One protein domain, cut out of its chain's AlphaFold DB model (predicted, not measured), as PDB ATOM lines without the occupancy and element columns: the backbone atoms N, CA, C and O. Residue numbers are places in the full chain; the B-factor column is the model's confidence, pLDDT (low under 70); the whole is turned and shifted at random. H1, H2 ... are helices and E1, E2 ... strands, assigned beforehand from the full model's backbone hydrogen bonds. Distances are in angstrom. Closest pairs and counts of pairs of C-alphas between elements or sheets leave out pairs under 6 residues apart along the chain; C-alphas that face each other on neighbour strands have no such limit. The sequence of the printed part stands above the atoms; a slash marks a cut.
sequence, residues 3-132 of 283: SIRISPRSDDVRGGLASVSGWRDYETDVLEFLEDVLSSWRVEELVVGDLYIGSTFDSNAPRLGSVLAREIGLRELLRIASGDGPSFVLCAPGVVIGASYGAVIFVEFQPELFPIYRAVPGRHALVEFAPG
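Overview. This is residues 3 to 132 of the 283 residues of an uncharacterized protein of Nocardioides panzhihuensis (UniProt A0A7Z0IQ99). A strongly twisted seven-stranded sheet curls round the long helix H2; H3 packs beside H2 on the same face, making two layers, helices on one face of a sheet. H1 sits at a corner by the start of H2, and H4 lies off the sheet. The printed part has 130 residues with four named helices and seven named strands, in the order E1 H1 H2 E2 E3 H3 E4 E5 E6 H4 E7. The antiparallel sheet runs E3 E2 E4 E5 E6 E1 E7. The class is mixed, and the whole is compact, with a radius of gyration of the C-alphas of 13.9 A and spans of 40 by 34 by 24 A.

Arrangement. Begin with E1, residues 3 to 8, antiparallel to E6, residues 104 to 109, at N 4 and O 107, 2.8 A, and to edge strand E7, residues 125 to 131, at N 5 and O 128, 2.8 A. Next, H1, residues 11 to 19, only grazes the sheet; it only just touches H2, residues 23 to 40, with 3 pairs of C-alphas within 8 A, only at the corner, closest at Val 13 and Trp 23, 5.8 A. E2, residues 45 to 52, bends by 52 degrees at residue 49; it forms a hairpin with edge strand E3, residues 67 to 69, at N 46 and O 68, 2.9 A, and pairs with E4, residues 87 to 92, at N 49 and O 89, 2.9 A. H3, residues 70 to 81, touches residues 27 to 35 of H2 alone, closest at C-alphas 78 and 27, 6.9 A, opposite ways at a tilt of 37 degrees, only just steep. E4, E5, residues 95 to 100, and E6 form a meander, each the antiparallel neighbour of the one before; see N 90 and O 97, 2.8 A, and N 98 and O 106, 3.0 A. H4, residues 111 to 116, is close to H2 but not clearly touching, closest at C-alphas 116 and 40, 6.3 A. E3, H3, E4 and E6, H4, E7 are split strand-helix-strand units, same-way strands with another between, both crossovers right-handed. Every O i to N i+4 pair is within hydrogen-bond range in H2 and H3, but 3 of 5 in H1 and 0 of 2 in H4, where 2 of 3 O i to N i+3 pairs are.

Along the chain. Find C-alpha 3 at (170.035, 254.942, 298.000), where E1 begins. H2 runs 25.6 A from C-alpha 23 at (161.911, 270.059, 282.318); E2 spans 20.2 A and H3 16.4 A. E7 runs 19.3 A to C-alpha 131 at (172.302, 249.676, 296.916).

Size, cuts and confidence. The farthest C-alphas, of Thr 56 and Pro 115, are 42.2 A apart. The printed part has no cut; E2 to E3 is the long link. Mean pLDDT of the printed part is 81.2, with residues 49 to 65 among those under 70.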
ATOM      1  N   SER A   3     170.012 253.918 299.046       83.88
ATOM      2  CA  SER A   3     170.035 254.942 298.000       83.88
ATOM      3  C   SER A   3     168.742 254.959 297.197       83.88
ATOM      4  O   SER A   3     168.188 253.918 296.834       83.88
ATOM      5  N   ILE A   4     168.267 256.170 296.931       88.62
ATOM      6  CA  ILE A   4     167.187 256.471 296.004       88.62
ATOM      7  C   ILE A   4     167.772 257.251 294.830       88.62
ATOM      8  O   ILE A   4     168.457 258.255 295.018       88.62
ATOM      9  N   ARG A   5     167.428 256.828 293.616       86.69
ATOM     10  CA  ARG A   5     167.683 257.552 292.377       86.69
ATOM     11  C   ARG A   5     166.381 258.133 291.851       86.69
ATOM     12  O   ARG A   5     165.404 257.413 291.680       86.69
ATOM     13  N   ILE A   6     166.396 259.420 291.550       89.44
ATOM     14  CA  ILE A   6     165.299 260.171 290.952       89.44
ATOM     15  C   ILE A   6     165.747 260.573 289.552       89.44
ATOM     16  O   ILE A   6     166.805 261.175 289.391       89.44
ATOM     17  N   SER A   7     164.997 260.204 288.521       86.88
ATOM     18  CA  SER A   7     165.344 260.510 287.131       86.88
ATOM     19  C   SER A   7     164.118 260.918 286.318       86.88
ATOM     20  O   SER A   7     162.999 260.552 286.684       86.88
ATOM     21  N   PRO A   8     164.274 261.650 285.200       86.94
ATOM     22  CA  PRO A   8     163.143 261.916 284.326       86.94
ATOM     23  C   PRO A   8     162.648 260.627 283.677       86.94
ATOM     24  O   PRO A   8     163.444 259.811 283.198       86.94
ATOM     25  N   ARG A   9     161.325 260.489 283.573       87.31
ATOM     26  CA  ARG A   9     160.693 259.427 282.770       87.31
ATOM     27  C   ARG A   9     160.863 259.628 281.268       87.31
ATOM     28  O   ARG A   9     160.805 258.660 280.521       87.31
ATOM     29  N   SER A  10     161.014 260.875 280.831       86.31
ATOM     30  CA  SER A  10     161.172 261.235 279.423       86.31
ATOM     31  C   SER A  10     162.649 261.271 279.035       86.31
ATOM     32  O   SER A  10     163.441 261.989 279.653       86.31
ATOM     33  N   ASP A  11     163.002 260.550 277.973       77.62
ATOM     34  CA  ASP A  11     164.349 260.585 277.395       77.62
ATOM     35  C   ASP A  11     164.690 261.965 276.811       77.62
ATOM     36  O   ASP A  11     165.835 262.403 276.911       77.62
ATOM     37  N   ASP A  12     163.692 262.701 276.306       80.94
ATOM     38  CA  ASP A  12     163.870 264.075 275.821       80.94
ATOM     39  C   ASP A  12     164.317 265.011 276.948       80.94
ATOM     40  O   ASP A  12     165.189 265.853 276.748       80.94
ATOM     41  N   VAL A  13     163.764 264.848 278.156       82.94
ATOM     42  CA  VAL A  13     164.190 265.613 279.341       82.94
ATOM     43  C   VAL A  13     165.588 265.190 279.785       82.94
ATOM     44  O   VAL A  13     166.403 266.045 280.125       82.94
ATOM     45  N   ARG A  14     165.911 263.894 279.721       73.69
ATOM     46  CA  ARG A  14     167.248 263.391 280.074       73.69
ATOM     47  C   ARG A  14     168.339 263.929 279.138       73.69
ATOM     48  O   ARG A  14     169.428 264.250 279.606       73.69
ATOM     49  N   GLY A  15     168.048 264.037 277.840       69.19
ATOM     50  CA  GLY A  15     168.984 264.549 276.833       69.19
ATOM     51  C   GLY A  15     168.988 266.075 276.692       69.19
ATOM     52  O   GLY A  15     170.034 266.666 276.436       69.19
ATOM     53  N   GLY A  16     167.828 266.713 276.860       71.88
ATOM     54  CA  GLY A  16     167.627 268.147 276.650       71.88
ATOM     55  C   GLY A  16     167.726 269.011 277.909       71.88
ATOM     56  O   GLY A  16     167.912 270.224 277.792       71.88
ATOM     57  N   LEU A  17     167.640 268.420 279.105       83.62
ATOM     58  CA  LEU A  17     167.715 269.112 280.398       83.62
ATOM     59  C   LEU A  17     166.790 270.346 280.442       83.62
ATOM     60  O   LEU A  17     165.667 270.290 279.948       83.62
ATOM     61  N   ALA A  18     167.265 271.478 280.977       84.62
ATOM     62  CA  ALA A  18     166.514 272.732 281.085       84.62
ATOM     63  C   ALA A  18     165.997 273.305 279.753       84.62
ATOM     64  O   ALA A  18     165.173 274.219 279.754       84.62
ATOM     65  N   SER A  19     166.514 272.832 278.613       83.81
ATOM     66  CA  SER A  19     166.192 273.398 277.297       83.81
ATOM     67  C   SER A  19     164.896 272.860 276.687       83.81
ATOM     68  O   SER A  19     164.408 273.427 275.708       83.81
ATOM     69  N   VAL A  20     164.316 271.798 277.255       88.00
ATOM     70  CA  VAL A  20     163.074 271.190 276.756       88.00
ATOM     71  C   VAL A  20     161.881 271.514 277.649       88.00
ATOM     72  O   VAL A  20     162.006 271.694 278.858       88.00
ATOM     73  N   SER A  21     160.685 271.559 277.058       89.81
ATOM     74  CA  SER A  21     159.460 271.977 277.756       89.81
ATOM     75  C   SER A  21     159.091 271.086 278.944       89.81
ATOM     76  O   SER A  21     158.554 271.590 279.923       89.81
ATOM     77  N   GLY A  22     159.410 269.787 278.880       90.25
ATOM     78  CA  GLY A  22     159.124 268.826 279.953       90.25
ATOM     79  C   GLY A  22     160.004 268.975 281.200       90.25
ATOM     80  O   GLY A  22     159.753 268.298 282.194       90.25
ATOM     81  N   TRP A  23     161.023 269.844 281.174       92.25
ATOM     82  CA  TRP A  23     161.911 270.059 282.318       92.25
ATOM     83  C   TRP A  23     161.172 270.577 283.550       92.25
ATOM     84  O   TRP A  23     161.383 270.064 284.640       92.25
ATOM     85  N   ARG A  24     160.297 271.575 283.384       93.88
ATOM     86  CA  ARG A  24     159.623 272.224 284.521       93.88
ATOM     87  C   ARG A  24     158.700 271.276 285.278       93.88
ATOM     88  O   ARG A  24     158.610 271.369 286.498       93.88
ATOM     89  N   ASP A  25     158.044 270.369 284.562       94.88
ATOM     90  CA  ASP A  25     157.173 269.366 285.174       94.88
ATOM     91  C   ASP A  25     158.006 268.367 285.990       94.88
ATOM     92  O   ASP A  25     157.674 268.059 287.131       94.88
ATOM     93  N   TYR A  26     159.144 267.923 285.440       93.81
ATOM     94  CA  TYR A  26     160.105 267.090 286.164       93.81
ATOM     95  C   TYR A  26     160.676 267.801 287.400       93.81
ATOM     96  O   TYR A  26     160.669 267.242 288.489       93.81
ATOM     97  N   GLU A  27     161.143 269.037 287.239       94.19
ATOM     98  CA  GLU A  27     161.695 269.864 288.314       94.19
ATOM     99  C   GLU A  27     160.701 270.035 289.469       94.19
ATOM    100  O   GLU A  27     161.082 269.877 290.627       94.19
ATOM    101  N   THR A  28     159.429 270.296 289.152       94.88
ATOM    102  CA  THR A  28     158.352 270.443 290.142       94.88
ATOM    103  C   THR A  28     158.134 269.145 290.914       94.88
ATOM    104  O   THR A  28     158.194 269.150 292.141       94.88
ATOM    105  N   ASP A  29     157.969 268.024 290.207       95.00
ATOM    106  CA  ASP A  29     157.755 266.712 290.827       95.00
ATOM    107  C   ASP A  29     158.910 266.308 291.755       95.00
ATOM    108  O   ASP A  29     158.696 265.712 292.810       95.00
ATOM    109  N   VAL A  30     160.148 266.603 291.352       93.50
ATOM    110  CA  VAL A  30     161.333 266.299 292.159       93.50
ATOM    111  C   VAL A  30     161.413 267.205 293.379       93.50
ATOM    112  O   VAL A  30     161.748 266.722 294.459       93.50
ATOM    113  N   LEU A  31     161.125 268.500 293.220       94.62
ATOM    114  CA  LEU A  31     161.142 269.446 294.329       94.62
ATOM    115  C   LEU A  31     160.116 269.050 295.393       94.62
ATOM    116  O   LEU A  31     160.497 268.900 296.549       94.62
ATOM    117  N   GLU A  32     158.865 268.800 294.996       93.31
ATOM    118  CA  GLU A  32     157.798 268.352 295.902       93.31
ATOM    119  C   GLU A  32     158.185 267.046 296.609       93.31
ATOM    120  O   GLU A  32     158.082 266.931 297.830       93.31
ATOM    121  N   PHE A  33     158.722 266.080 295.857       93.62
ATOM    122  CA  PHE A  33     159.181 264.815 296.422       93.62
ATOM    123  C   PHE A  33     160.297 265.005 297.461       93.62
ATOM    124  O   PHE A  33     160.238 264.425 298.546       93.62
ATOM    125  N   LEU A  34     161.324 265.803 297.155       93.94
ATOM    126  CA  LEU A  34     162.441 266.048 298.069       93.94
ATOM    127  C   LEU A  34     162.014 266.869 299.290       93.94
ATOM    128  O   LEU A  34     162.488 266.595 300.393       93.94
ATOM    129  N   GLU A  35     161.111 267.836 299.126       93.50
ATOM    130  CA  GLU A  35     160.531 268.591 300.240       93.50
ATOM    131  C   GLU A  35     159.765 267.670 301.196       93.50
ATOM    132  O   GLU A  35     159.987 267.740 302.408       93.50
ATOM    133  N   ASP A  36     158.952 266.747 300.678       92.19
ATOM    134  CA  ASP A  36     158.224 265.759 301.482       92.19
ATOM    135  C   ASP A  36     159.168 264.810 302.233       92.19
ATOM    136  O   ASP A  36     158.978 264.532 303.427       92.19
ATOM    137  N   VAL A  37     160.212 264.321 301.554       91.62
ATOM    138  CA  VAL A  37     161.239 263.452 302.146       91.62
ATOM    139  C   VAL A  37     161.963 264.169 303.288       91.62
ATOM    140  O   VAL A  37     162.011 263.658 304.410       91.62
ATOM    141  N   LEU A  38     162.483 265.371 303.037       93.06
ATOM    142  CA  LEU A  38     163.250 266.123 304.029       93.06
ATOM    143  C   LEU A  38     162.383 266.624 305.184       93.06
ATOM    144  O   LEU A  38     162.835 266.606 306.328       93.06
ATOM    145  N   SER A  39     161.127 266.987 304.923       92.50
ATOM    146  CA  SER A  39     160.159 267.331 305.972       92.50
ATOM    147  C   SER A  39     159.866 266.135 306.876       92.50
ATOM    148  O   SER A  39     159.855 266.265 308.103       92.50
ATOM    149  N   SER A  40     159.700 264.942 306.293       90.62
ATOM    150  CA  SER A  40     159.498 263.696 307.046       90.62
ATOM    151  C   SER A  40     160.689 263.388 307.961       90.62
ATOM    152  O   SER A  40     160.507 262.943 309.096       90.62
ATOM    153  N   TRP A  41     161.907 263.688 307.503       92.12
ATOM    154  CA  TRP A  41     163.147 263.524 308.266       92.12
ATOM    155  C   TRP A  41     163.516 264.728 309.146       92.12
ATOM    156  O   TRP A  41     164.507 264.661 309.870       92.12
ATOM    157  N   ARG A  42     162.708 265.800 309.145       93.00
ATOM    158  CA  ARG A  42     162.936 267.050 309.899       93.00
ATOM    159  C   ARG A  42     164.273 267.725 309.571       93.00
ATOM    160  O   ARG A  42     164.940 268.265 310.454       93.00
ATOM    161  N   VAL A  43     164.667 267.676 308.304       93.50
ATOM    162  CA  VAL A  43     165.851 268.364 307.789       93.50
ATOM    163  C   VAL A  43     165.434 269.757 307.321       93.50
ATOM    164  O   VAL A  43     164.758 269.897 306.304       93.50
ATOM    165  N   GLU A  44     165.836 270.783 308.070       94.31
ATOM    166  CA  GLU A  44     165.573 272.197 307.741       94.31
ATOM    167  C   GLU A  44     166.788 272.897 307.114       94.31
ATOM    168  O   GLU A  44     166.653 273.882 306.391       94.31
ATOM    169  N   GLU A  45     167.984 272.367 307.368       94.25
ATOM    170  CA  GLU A  45     169.250 272.923 306.908       94.25
ATOM    171  C   GLU A  45     170.096 271.841 306.246       94.25
ATOM    172  O   GLU A  45     170.109 270.681 306.670       94.25
ATOM    173  N   LEU A  46     170.817 272.241 305.205       93.69
ATOM    174  CA  LEU A  46     171.702 271.386 304.433       93.69
ATOM    175  C   LEU A  46     173.085 272.027 304.371       93.69
ATOM    176  O   LEU A  46     173.225 273.215 304.087       93.69
ATOM    177  N   VAL A  47     174.117 271.232 304.618       85.81
ATOM    178  CA  VAL A  47     175.514 271.651 304.512       85.81
ATOM    179  C   VAL A  47     176.028 271.295 303.127       85.81
ATOM    180  O   VAL A  47     175.849 270.169 302.677       85.81
ATOM    181  N   VAL A  48     176.712 272.219 302.458       82.69
ATOM    182  CA  VAL A  48     177.437 271.902 301.218       82.69
ATOM    183  C   VAL A  48     178.610 270.980 301.562       82.69
ATOM    184  O   VAL A  48     179.584 271.428 302.171       82.69
ATOM    185  N   GLY A  49     178.482 269.695 301.230       69.06
ATOM    186  CA  GLY A  49     179.388 268.626 301.663       69.06
ATOM    187  C   GLY A  49     180.631 268.483 300.795       69.06
ATOM    188  O   GLY A  49     181.726 268.552 301.336       69.06
ATOM    189  N   ASP A  50     180.435 268.378 299.479       69.06
ATOM    190  CA  ASP A  50     181.479 268.381 298.445       69.06
ATOM    191  C   ASP A  50     181.121 269.427 297.403       69.06
ATOM    192  O   ASP A  50     179.950 269.551 297.063       69.06
ATOM    193  N   LEU A  51     182.106 270.154 296.874       60.75
ATOM    194  CA  LEU A  51     181.892 271.229 295.906       60.75
ATOM    195  C   LEU A  51     182.855 271.100 294.723       60.75
ATOM    196  O   LEU A  51     184.068 271.212 294.859       60.75
ATOM    197  N   TYR A  52     182.284 270.970 293.537       60.81
ATOM    198  CA  TYR A  52     182.952 270.891 292.250       60.81
ATOM    199  C   TYR A  52     182.559 272.119 291.422       60.81
ATOM    200  O   TYR A  52     181.382 272.361 291.162       60.81
ATOM    201  N   ILE A  53     183.525 272.916 290.965       51.62
ATOM    202  CA  ILE A  53     183.244 274.176 290.256       51.62
ATOM    203  C   ILE A  53     183.829 274.106 288.843       51.62
ATOM    204  O   ILE A  53     185.026 273.916 288.663       51.62
ATOM    205  N   GLY A  54     182.978 274.273 287.828       42.03
ATOM    206  CA  GLY A  54     183.332 274.105 286.413       42.03
ATOM    207  C   GLY A  54     183.275 275.381 285.577       42.03
ATOM    208  O   GLY A  54     183.381 275.301 284.355       42.03
ATOM    209  N   SER A  55     183.077 276.547 286.194       41.72
ATOM    210  CA  SER A  55     183.021 277.840 285.501       41.72
ATOM    211  C   SER A  55     183.606 278.973 286.346       41.72
ATOM    212  O   SER A  55     184.048 278.773 287.484       41.72
ATOM    213  N   THR A  56     183.622 280.188 285.788       43.25
ATOM    214  CA  THR A  56     183.840 281.417 286.559       43.25
ATOM    215  C   THR A  56     182.913 281.404 287.769       43.25
ATOM    216  O   THR A  56     181.700 281.260 287.622       43.25
ATOM    217  N   PHE A  57     183.518 281.462 288.952       47.69
ATOM    218  CA  PHE A  57     182.830 281.432 290.232       47.69
ATOM    219  C   PHE A  57     182.025 282.719 290.307       47.69
ATOM    220  O   PHE A  57     182.610 283.802 290.378       47.69
ATOM    221  N   ASP A  58     180.703 282.612 290.225       55.09
ATOM    222  CA  ASP A  58     179.876 283.692 290.731       55.09
ATOM    223  C   ASP A  58     180.207 283.801 292.220       55.09
ATOM    224  O   ASP A  58     180.158 282.804 292.940       55.09
ATOM    225  N   SER A  59     180.584 284.990 292.687       57.09
ATOM    226  CA  SER A  59     180.872 285.242 294.103       57.09
ATOM    227  C   SER A  59     179.724 284.833 295.034       57.09
ATOM    228  O   SER A  59     179.950 284.684 296.234       57.09
ATOM    229  N   ASN A  60     178.522 284.648 294.481       62.28
ATOM    230  CA  ASN A  60     177.320 284.218 295.184       62.28
ATOM    231  C   ASN A  60     177.140 282.692 295.271       62.28
ATOM    232  O   ASN A  60     176.186 282.242 295.900       62.28
ATOM    233  N   ALA A  61     178.004 281.884 294.648       66.06
ATOM    234  CA  ALA A  61     177.893 280.430 294.723       66.06
ATOM    235  C   ALA A  61     178.121 279.915 296.163       66.06
ATOM    236  O   ALA A  61     178.997 280.438 296.869       66.06
ATOM    237  N   PRO A  62     177.377 278.877 296.599       66.69
ATOM    238  CA  PRO A  62     177.588 278.258 297.901       66.69
ATOM    239  C   PRO A  62     179.028 277.774 298.071       66.69
ATOM    240  O   PRO A  62     179.658 277.279 297.136       66.69
ATOM    241  N   ARG A  63     179.557 277.926 299.285       68.88
ATOM    242  CA  ARG A  63     180.907 277.473 299.641       68.88
ATOM    243  C   ARG A  63     180.834 276.123 300.330       68.88
ATOM    244  O   ARG A  63     179.851 275.836 301.009       68.88
ATOM    245  N   LEU A  64     181.898 275.340 300.223       67.75
ATOM    246  CA  LEU A  64     182.056 274.131 301.023       67.75
ATOM    247  C   LEU A  64     181.841 274.439 302.514       67.75
ATOM    248  O   LEU A  64     182.343 275.446 303.021       67.75
ATOM    249  N   GLY A  65     181.058 273.608 303.196       66.00
ATOM    250  CA  GLY A  65     180.699 273.788 304.602       66.00
ATOM    251  C   GLY A  65     179.692 274.908 304.878       66.00
ATOM    252  O   GLY A  65     179.313 275.099 306.033       66.00
ATOM    253  N   SER A  66     179.239 275.652 303.861       80.38
ATOM    254  CA  SER A  66     178.156 276.617 304.054       80.38
ATOM    255  C   SER A  66     176.848 275.897 304.360       80.38
ATOM    256  O   SER A  66     176.551 274.846 303.788       80.38
ATOM    257  N   VAL A  67     176.089 276.471 305.290       88.38
ATOM    258  CA  VAL A  67     174.758 275.999 305.664       88.38
ATOM    259  C   VAL A  67     173.746 276.750 304.815       88.38
ATOM    260  O   VAL A  67     173.731 277.983 304.793       88.38
ATOM    261  N   LEU A  68     172.914 276.002 304.107       90.44
ATOM    262  CA  LEU A  68     171.822 276.508 303.298       90.44
ATOM    263  C   LEU A  68     170.502 276.102 303.948       90.44
ATOM    264  O   LEU A  68     170.352 274.965 304.398       90.44
ATOM    265  N   ALA A  69     169.524 277.008 303.940       94.94
ATOM    266  CA  ALA A  69     168.140 276.618 304.188       94.94
ATOM    267  C   ALA A  69     167.725 275.555 303.159       94.94
ATOM    268  O   ALA A  69     168.124 275.654 301.990       94.94
ATOM    269  N   ARG A  70     166.930 274.562 303.577       94.38
ATOM    270  CA  ARG A  70     166.469 273.447 302.731       94.38
ATOM    271  C   ARG A  70     166.008 273.922 301.355       94.38
ATOM    272  O   ARG A  70     166.467 273.398 300.343       94.38
ATOM    273  N   GLU A  71     165.152 274.939 301.307       93.31
ATOM    274  CA  GLU A  71     164.549 275.434 300.067       93.31
ATOM    275  C   GLU A  71     165.602 276.016 299.113       93.31
ATOM    276  O   GLU A  71     165.485 275.892 297.896       93.31
ATOM    277  N   ILE A  72     166.646 276.649 299.654       91.50
ATOM    278  CA  ILE A  72     167.757 277.191 298.863       91.50
ATOM    279  C   ILE A  72     168.629 276.044 298.350       91.50
ATOM    280  O   ILE A  72     168.957 276.012 297.166       91.50
ATOM    281  N   GLY A  73     168.961 275.084 299.218       91.62
ATOM    282  CA  GLY A  73     169.748 273.910 298.849       91.62
ATOM    283  C   GLY A  73     169.103 273.124 297.705       91.62
ATOM    284  O   GLY A  73     169.750 272.890 296.686       91.62
ATOM    285  N   LEU A  74     167.815 272.787 297.820       93.44
ATOM    286  CA  LEU A  74     167.094 272.030 296.790       93.44
ATOM    287  C   LEU A  74     167.023 272.762 295.442       93.44
ATOM    288  O   LEU A  74     167.167 272.135 294.393       93.44
ATOM    289  N   ARG A  75     166.861 274.091 295.438       91.12
ATOM    290  CA  ARG A  75     166.885 274.870 294.188       91.12
ATOM    291  C   ARG A  75     168.249 274.840 293.518       91.12
ATOM    292  O   ARG A  75     168.328 274.684 292.303       91.12
ATOM    293  N   GLU A  76     169.322 274.978 294.288       86.19
ATOM    294  CA  GLU A  76     170.668 274.884 293.729       86.19
ATOM    295  C   GLU A  76     170.973 273.470 293.215       86.19
ATOM    296  O   GLU A  76     171.547 273.321 292.137       86.19
ATOM    297  N   LEU A  77     170.514 272.433 293.919       87.62
ATOM    298  CA  LEU A  77     170.587 271.043 293.466       87.62
ATOM    299  C   LEU A  77     169.901 270.846 292.104       87.62
ATOM    300  O   LEU A  77     170.457 270.208 291.209       87.62
ATOM    301  N   LEU A  78     168.707 271.412 291.923       89.25
ATOM    302  CA  LEU A  78     167.972 271.341 290.657       89.25
ATOM    303  C   LEU A  78     168.647 272.161 289.557       89.25
ATOM    304  O   LEU A  78     168.698 271.709 288.412       89.25
ATOM    305  N   ARG A  79     169.253 273.306 289.897       84.88
ATOM    306  CA  ARG A  79     170.089 274.076 288.965       84.88
ATOM    307  C   ARG A  79     171.235 273.216 288.427       84.88
ATOM    308  O   ARG A  79     171.413 273.156 287.208       84.88
ATOM    309  N   ILE A  80     171.908 272.461 289.298       79.06
ATOM    310  CA  ILE A  80     172.948 271.497 288.908       79.06
ATOM    311  C   ILE A  80     172.368 270.417 287.997       79.06
ATOM    312  O   ILE A  80     172.874 270.205 286.895       79.06
ATOM    313  N   ALA A  81     171.272 269.769 288.399       80.56
ATOM    314  CA  ALA A  81     170.617 268.733 287.596       80.56
ATOM    315  C   ALA A  81     170.246 269.232 286.182       80.56
ATOM    316  O   ALA A  81     170.278 268.461 285.219       80.56
ATOM    317  N   SER A  82     169.949 270.530 286.058       80.94
ATOM    318  CA  SER A  82     169.596 271.225 284.816       80.94
ATOM    319  C   SER A  82     170.775 271.472 283.864       80.94
ATOM    320  O   SER A  82     170.568 271.849 282.709       80.94
ATOM    321  N   GLY A  83     172.011 271.235 284.318       71.56
ATOM    322  CA  GLY A  83     173.228 271.522 283.556       71.56
ATOM    323  C   GLY A  83     173.929 272.824 283.943       71.56
ATOM    324  O   GLY A  83     174.897 273.194 283.270       71.56
ATOM    325  N   ASP A  84     173.472 273.519 284.990       72.94
ATOM    326  CA  ASP A  84     173.948 274.856 285.347       72.94
ATOM    327  C   ASP A  84     174.506 274.961 286.776       72.94
ATOM    328  O   ASP A  84     174.034 274.319 287.705       72.94
ATOM    329  N   GLY A  85     175.498 275.833 286.965       65.69
ATOM    330  CA  GLY A  85     176.125 276.066 288.269       65.69
ATOM    331  C   GLY A  85     177.223 275.061 288.651       65.69
ATOM    332  O   GLY A  85     177.572 274.183 287.866       65.69
ATOM    333  N   PRO A  86     177.854 275.242 289.825       62.81
ATOM    334  CA  PRO A  86     178.843 274.308 290.354       62.81
ATOM    335  C   PRO A  86     178.143 273.067 290.912       62.81
ATOM    336  O   PRO A  86     177.184 273.196 291.662       62.81
ATOM    337  N   SER A  87     178.640 271.874 290.592       70.50
ATOM    338  CA  SER A  87     178.101 270.638 291.160       70.50
ATOM    339  C   SER A  87     178.509 270.508 292.622       70.50
ATOM    340  O   SER A  87     179.667 270.704 292.954       70.50
ATOM    341  N   PHE A  88     177.602 270.104 293.497       74.00
ATOM    342  CA  PHE A  88     177.917 269.805 294.888       74.00
ATOM    343  C   PHE A  88     176.953 268.775 295.462       74.00
ATOM    344  O   PHE A  88     175.923 268.479 294.854       74.00
ATOM    345  N   VAL A  89     177.284 268.256 296.642       82.88
ATOM    346  CA  VAL A  89     176.326 267.508 297.463       82.88
ATOM    347  C   VAL A  89     175.857 268.335 298.648       82.88
ATOM    348  O   VAL A  89     176.568 269.197 299.167       82.88
ATOM    349  N   LEU A  90     174.642 268.045 299.076       89.19
ATOM    350  CA  LEU A  90     173.990 268.594 300.244       89.19
ATOM    351  C   LEU A  90     173.907 267.503 301.302       89.19
ATOM    352  O   LEU A  90     173.388 266.419 301.051       89.19
ATOM    353  N   CYS A  91     174.407 267.800 302.491       89.56
ATOM    354  CA  CYS A  91     174.503 266.857 303.589       89.56
ATOM    355  C   CYS A  91     173.668 267.329 304.778       89.56
ATOM    356  O   CYS A  91     173.672 268.506 305.137       89.56
ATOM    357  N   ALA A  92     173.018 266.383 305.438       91.25
ATOM    358  CA  ALA A  92     172.432 266.521 306.764       91.25
ATOM    359  C   ALA A  92     172.756 265.252 307.575       91.25
ATOM    360  O   ALA A  92     173.236 264.268 307.008       91.25
ATOM    361  N   PRO A  93     172.544 265.231 308.902       87.44
ATOM    362  CA  PRO A  93     172.764 264.022 309.689       87.44
ATOM    363  C   PRO A  93     172.021 262.812 309.102       87.44
ATOM    364  O   PRO A  93     170.794 262.789 309.047       87.44
ATOM    365  N   GLY A  94     172.785 261.817 308.644       85.25
ATOM    366  CA  GLY A  94     172.263 260.584 308.058       85.25
ATOM    367  C   GLY A  94     171.681 260.708 306.646       85.25
ATOM    368  O   GLY A  94     171.066 259.745 306.196       85.25
ATOM    369  N   VAL A  95     171.864 261.845 305.958       89.38
ATOM    370  CA  VAL A  95     171.332 262.111 304.609       89.38
ATOM    371  C   VAL A  95     172.386 262.792 303.735       89.38
ATOM    372  O   VAL A  95     172.994 263.784 304.140       89.38
ATOM    373  N   VAL A  96     172.549 262.309 302.508       87.81
ATOM    374  CA  VAL A  96     173.358 262.928 301.453       87.81
ATOM    375  C   VAL A  96     172.504 263.043 300.198       87.81
ATOM    376  O   VAL A  96     171.866 262.083 299.779       87.81
ATOM    377  N   ILE A  97     172.484 264.223 299.591       90.31
ATOM    378  CA  ILE A  97     171.722 264.512 298.381       90.31
ATOM    379  C   ILE A  97     172.673 265.094 297.352       90.31
ATOM    380  O   ILE A  97     173.374 266.062 297.631       90.31
ATOM    381  N   GLY A  98     172.674 264.555 296.144       86.38
ATOM    382  CA  GLY A  98     173.453 265.121 295.054       86.38
ATOM    383  C   GLY A  98     172.735 264.993 293.728       86.38
ATOM    384  O   GLY A  98     171.758 264.261 293.584       86.38
ATOM    385  N   ALA A  99     173.207 265.756 292.753       75.56
ATOM    386  CA  ALA A  99     172.691 265.723 291.400       75.56
ATOM    387  C   ALA A  99     173.798 265.267 290.460       75.56
ATOM    388  O   ALA A  99     174.917 265.782 290.510       75.56
ATOM    389  N   SER A 100     173.473 264.332 289.573       64.06
ATOM    390  CA  SER A 100     174.236 264.136 288.358       64.06
ATOM    391  C   SER A 100     173.612 264.923 287.200       64.06
ATOM    392  O   SER A 100     172.406 264.911 286.948       64.06
ATOM    393  N   TYR A 101     174.454 265.639 286.464       56.94
ATOM    394  CA  TYR A 101     174.165 266.113 285.122       56.94
ATOM    395  C   TYR A 101     173.643 264.965 284.244       56.94
ATOM    396  O   TYR A 101     174.260 263.905 284.153       56.94
ATOM    397  N   GLY A 102     172.501 265.194 283.599       61.16
ATOM    398  CA  GLY A 102     171.607 264.129 283.124       61.16
ATOM    399  C   GLY A 102     170.266 264.117 283.859       61.16
ATOM    400  O   GLY A 102     169.516 263.150 283.734       61.16
ATOM    401  N   ALA A 103     169.975 265.184 284.618       72.56
ATOM    402  CA  ALA A 103     168.760 265.383 285.395       72.56
ATOM    403  C   ALA A 103     168.572 264.405 286.561       72.56
ATOM    404  O   ALA A 103     167.514 264.413 287.171       72.56
ATOM    405  N   VAL A 104     169.544 263.553 286.882       81.00
ATOM    406  CA  VAL A 104     169.367 262.520 287.906       81.00
ATOM    407  C   VAL A 104     169.744 263.085 289.265       81.00
ATOM    408  O   VAL A 104     170.808 263.671 289.422       81.00
ATOM    409  N   ILE A 105     168.904 262.867 290.266       86.94
ATOM    410  CA  ILE A 105     169.206 263.185 291.660       86.94
ATOM    411  C   ILE A 105     169.347 261.886 292.434       86.94
ATOM    412  O   ILE A 105     168.580 260.948 292.233       86.94
ATOM    413  N   PHE A 106     170.343 261.818 293.305       86.00
ATOM    414  CA  PHE A 106     170.499 260.726 294.247       86.00
ATOM    415  C   PHE A 106     170.278 261.232 295.668       86.00
ATOM    416  O   PHE A 106     170.696 262.335 296.022       86.00
ATOM    417  N   VAL A 107     169.614 260.408 296.470       89.38
ATOM    418  CA  VAL A 107     169.422 260.609 297.903       89.38
ATOM    419  C   VAL A 107     169.916 259.352 298.591       89.38
ATOM    420  O   VAL A 107     169.303 258.292 298.474       89.38
ATOM    421  N   GLU A 108     171.022 259.463 299.307       87.44
ATOM    422  CA  GLU A 108     171.512 258.406 300.175       87.44
ATOM    423  C   GLU A 108     171.145 258.722 301.616       87.44
ATOM    424  O   GLU A 108     171.247 259.863 302.067       87.44
ATOM    425  N   PHE A 109     170.694 257.713 302.348       88.88
ATOM    426  CA  PHE A 109     170.288 257.895 303.728       88.88
ATOM    427  C   PHE A 109     170.511 256.645 304.571       88.88
ATOM    428  O   PHE A 109     170.585 255.508 304.087       88.88
ATOM    429  N   GLN A 110     170.633 256.874 305.872       88.19
ATOM    430  CA  GLN A 110     170.783 255.820 306.861       88.19
ATOM    431  C   GLN A 110     169.494 254.975 306.974       88.19
ATOM    432  O   GLN A 110     168.394 255.534 306.921       88.19
ATOM    433  N   PRO A 111     169.586 253.637 307.126       85.25
ATOM    434  CA  PRO A 111     168.418 252.748 307.168       85.25
ATOM    435  C   PRO A 111     167.340 253.130 308.191       85.25
ATOM    436  O   PRO A 111     166.160 252.864 307.976       85.25
ATOM    437  N   GLU A 112     167.717 253.790 309.281       86.88
ATOM    438  CA  GLU A 112     166.834 254.258 310.351       86.88
ATOM    439  C   GLU A 112     165.820 255.306 309.871       86.88
ATOM    440  O   GLU A 112     164.754 255.456 310.470       86.88
ATOM    441  N   LEU A 113     166.119 256.009 308.775       84.69
ATOM    442  CA  LEU A 113     165.230 256.993 308.155       84.69
ATOM    443  C   LEU A 113     164.208 256.350 307.201       84.69
ATOM    444  O   LEU A 113     163.193 256.970 306.866       84.69
ATOM    445  N   PHE A 114     164.421 255.091 306.802       83.06
ATOM    446  CA  PHE A 114     163.553 254.371 305.866       83.06
ATOM    447  C   PHE A 114     162.105 254.189 306.354       83.06
ATOM    448  O   PHE A 114     161.194 254.447 305.573       83.06
ATOM    449  N   PRO A 115     161.814 253.821 307.619       74.94
ATOM    450  CA  PRO A 115     160.430 253.663 308.086       74.94
ATOM    451  C   PRO A 115     159.614 254.967 308.087       74.94
ATOM    452  O   PRO A 115     158.388 254.939 308.204       74.94
ATOM    453  N   ILE A 116     160.300 256.111 308.009       74.38
ATOM    454  CA  ILE A 116     159.726 257.459 308.050       74.38
ATOM    455  C   ILE A 116     159.468 257.981 306.626       74.38
ATOM    456  O   ILE A 116     158.677 258.901 306.434       74.38
ATOM    457  N   TYR A 117     160.081 257.358 305.618       72.00
ATOM    458  CA  TYR A 117     159.892 257.684 304.212       72.00
ATOM    459  C   TYR A 117     158.449 257.387 303.766       72.00
ATOM    460  O   TYR A 117     157.981 256.248 303.830       72.00
ATOM    461  N   ARG A 118     157.725 258.423 303.320       71.88
ATOM    462  CA  ARG A 118     156.326 258.322 302.851       71.88
ATOM    463  C   ARG A 118     156.054 259.004 301.511       71.88
ATOM    464  O   ARG A 118     154.907 259.003 301.068       71.88
ATOM    465  N   ALA A 119     157.077 259.578 300.886       76.25
ATOM    466  CA  ALA A 119     156.911 260.368 299.678       76.25
ATOM    467  C   ALA A 119     156.510 259.491 298.486       76.25
ATOM    468  O   ALA A 119     157.002 258.372 298.303       76.25
ATOM    469  N   VAL A 120     155.605 260.021 297.668       77.81
ATOM    470  CA  VAL A 120     155.169 259.396 296.422       77.81
ATOM    471  C   VAL A 120     155.769 260.208 295.283       77.81
ATOM    472  O   VAL A 120     155.578 261.422 295.261       77.81
ATOM    473  N   PRO A 121     156.496 259.587 294.342       79.38
ATOM    474  CA  PRO A 121     157.020 260.327 293.209       79.38
ATOM    475  C   PRO A 121     155.884 260.878 292.352       79.38
ATOM    476  O   PRO A 121     154.868 260.207 292.138       79.38
ATOM    477  N   GLY A 122     156.095 262.077 291.818       83.88
ATOM    478  CA  GLY A 122     155.212 262.659 290.820       83.88
ATOM    479  C   GLY A 122     155.170 261.862 289.506       83.88
ATOM    480  O   GLY A 122     155.775 260.796 289.339       83.88
ATOM    481  N   ARG A 123     154.406 262.370 288.538       91.00
ATOM    482  CA  ARG A 123     154.117 261.672 287.271       91.00
ATOM    483  C   ARG A 123     155.274 261.678 286.280       91.00
ATOM    484  O   ARG A 123     155.290 260.830 285.393       91.00
ATOM    485  N   HIS A 124     156.199 262.615 286.405       91.81
ATOM    486  CA  HIS A 124     157.296 262.899 285.484       91.81
ATOM    487  C   HIS A 124     158.643 262.401 286.021       91.81
ATOM    488  O   HIS A 124     159.576 262.202 285.235       91.81
ATOM    489  N   ALA A 125     158.727 262.120 287.324       90.38
ATOM    490  CA  ALA A 125     159.876 261.501 287.970       90.38
ATOM    491  C   ALA A 125     159.730 259.969 288.070       90.38
ATOM    492  O   ALA A 125     158.656 259.415 288.332       90.38
ATOM    493  N   LEU A 126     160.836 259.269 287.845       86.75
ATOM    494  CA  LEU A 126     161.025 257.859 288.148       86.75
ATOM    495  C   LEU A 126     161.908 257.763 289.390       86.75
ATOM    496  O   LEU A 126     162.987 258.351 289.415       86.75
ATOM    497  N   VAL A 127     161.441 257.022 290.393       88.06
ATOM    498  CA  VAL A 127     162.162 256.787 291.644       88.06
ATOM    499  C   VAL A 127     162.515 255.312 291.742       88.06
ATOM    500  O   VAL A 127     161.630 254.457 291.709       88.06
ATOM    501  N   GLU A 128     163.806 255.029 291.855       83.88
ATOM    502  CA  GLU A 128     164.368 253.682 291.898       83.88
ATOM    503  C   GLU A 128     165.228 253.523 293.147       83.88
ATOM    504  O   GLU A 128     165.972 254.428 293.522       83.88
ATOM    505  N   PHE A 129     165.143 252.358 293.783       81.75
ATOM    506  CA  PHE A 129     166.044 252.009 294.872       81.75
ATOM    507  C   PHE A 129     167.299 251.357 294.306       81.75
ATOM    508  O   PHE A 129     167.214 250.454 293.474       81.75
ATOM    509  N   ALA A 130     168.450 251.789 294.802       67.44
ATOM    510  CA  ALA A 130     169.737 251.184 294.513       67.44
ATOM    511  C   ALA A 130     170.440 250.821 295.831       67.44
ATOM    512  O   ALA A 130     170.172 251.445 296.868       67.44
ATOM    513  N   PRO A 131     171.350 249.832 295.824       60.03
ATOM    514  CA  PRO A 131     172.302 249.676 296.916       60.03
ATOM    515  C   PRO A 131     173.028 251.014 297.113       60.03
ATOM    516  O   PRO A 131     173.573 251.562 296.155       60.03
ATOM    517  N   GLY A 132     172.973 251.581 298.321       58.34
ATOM    518  CA  GLY A 132     173.724 252.800 298.614       58.34
ATOM    519  C   GLY A 132     175.208 252.506 298.743       58.34
ATOM    520  O   GLY A 132     175.586 251.374 299.046       58.34
TER     521      GLY A 132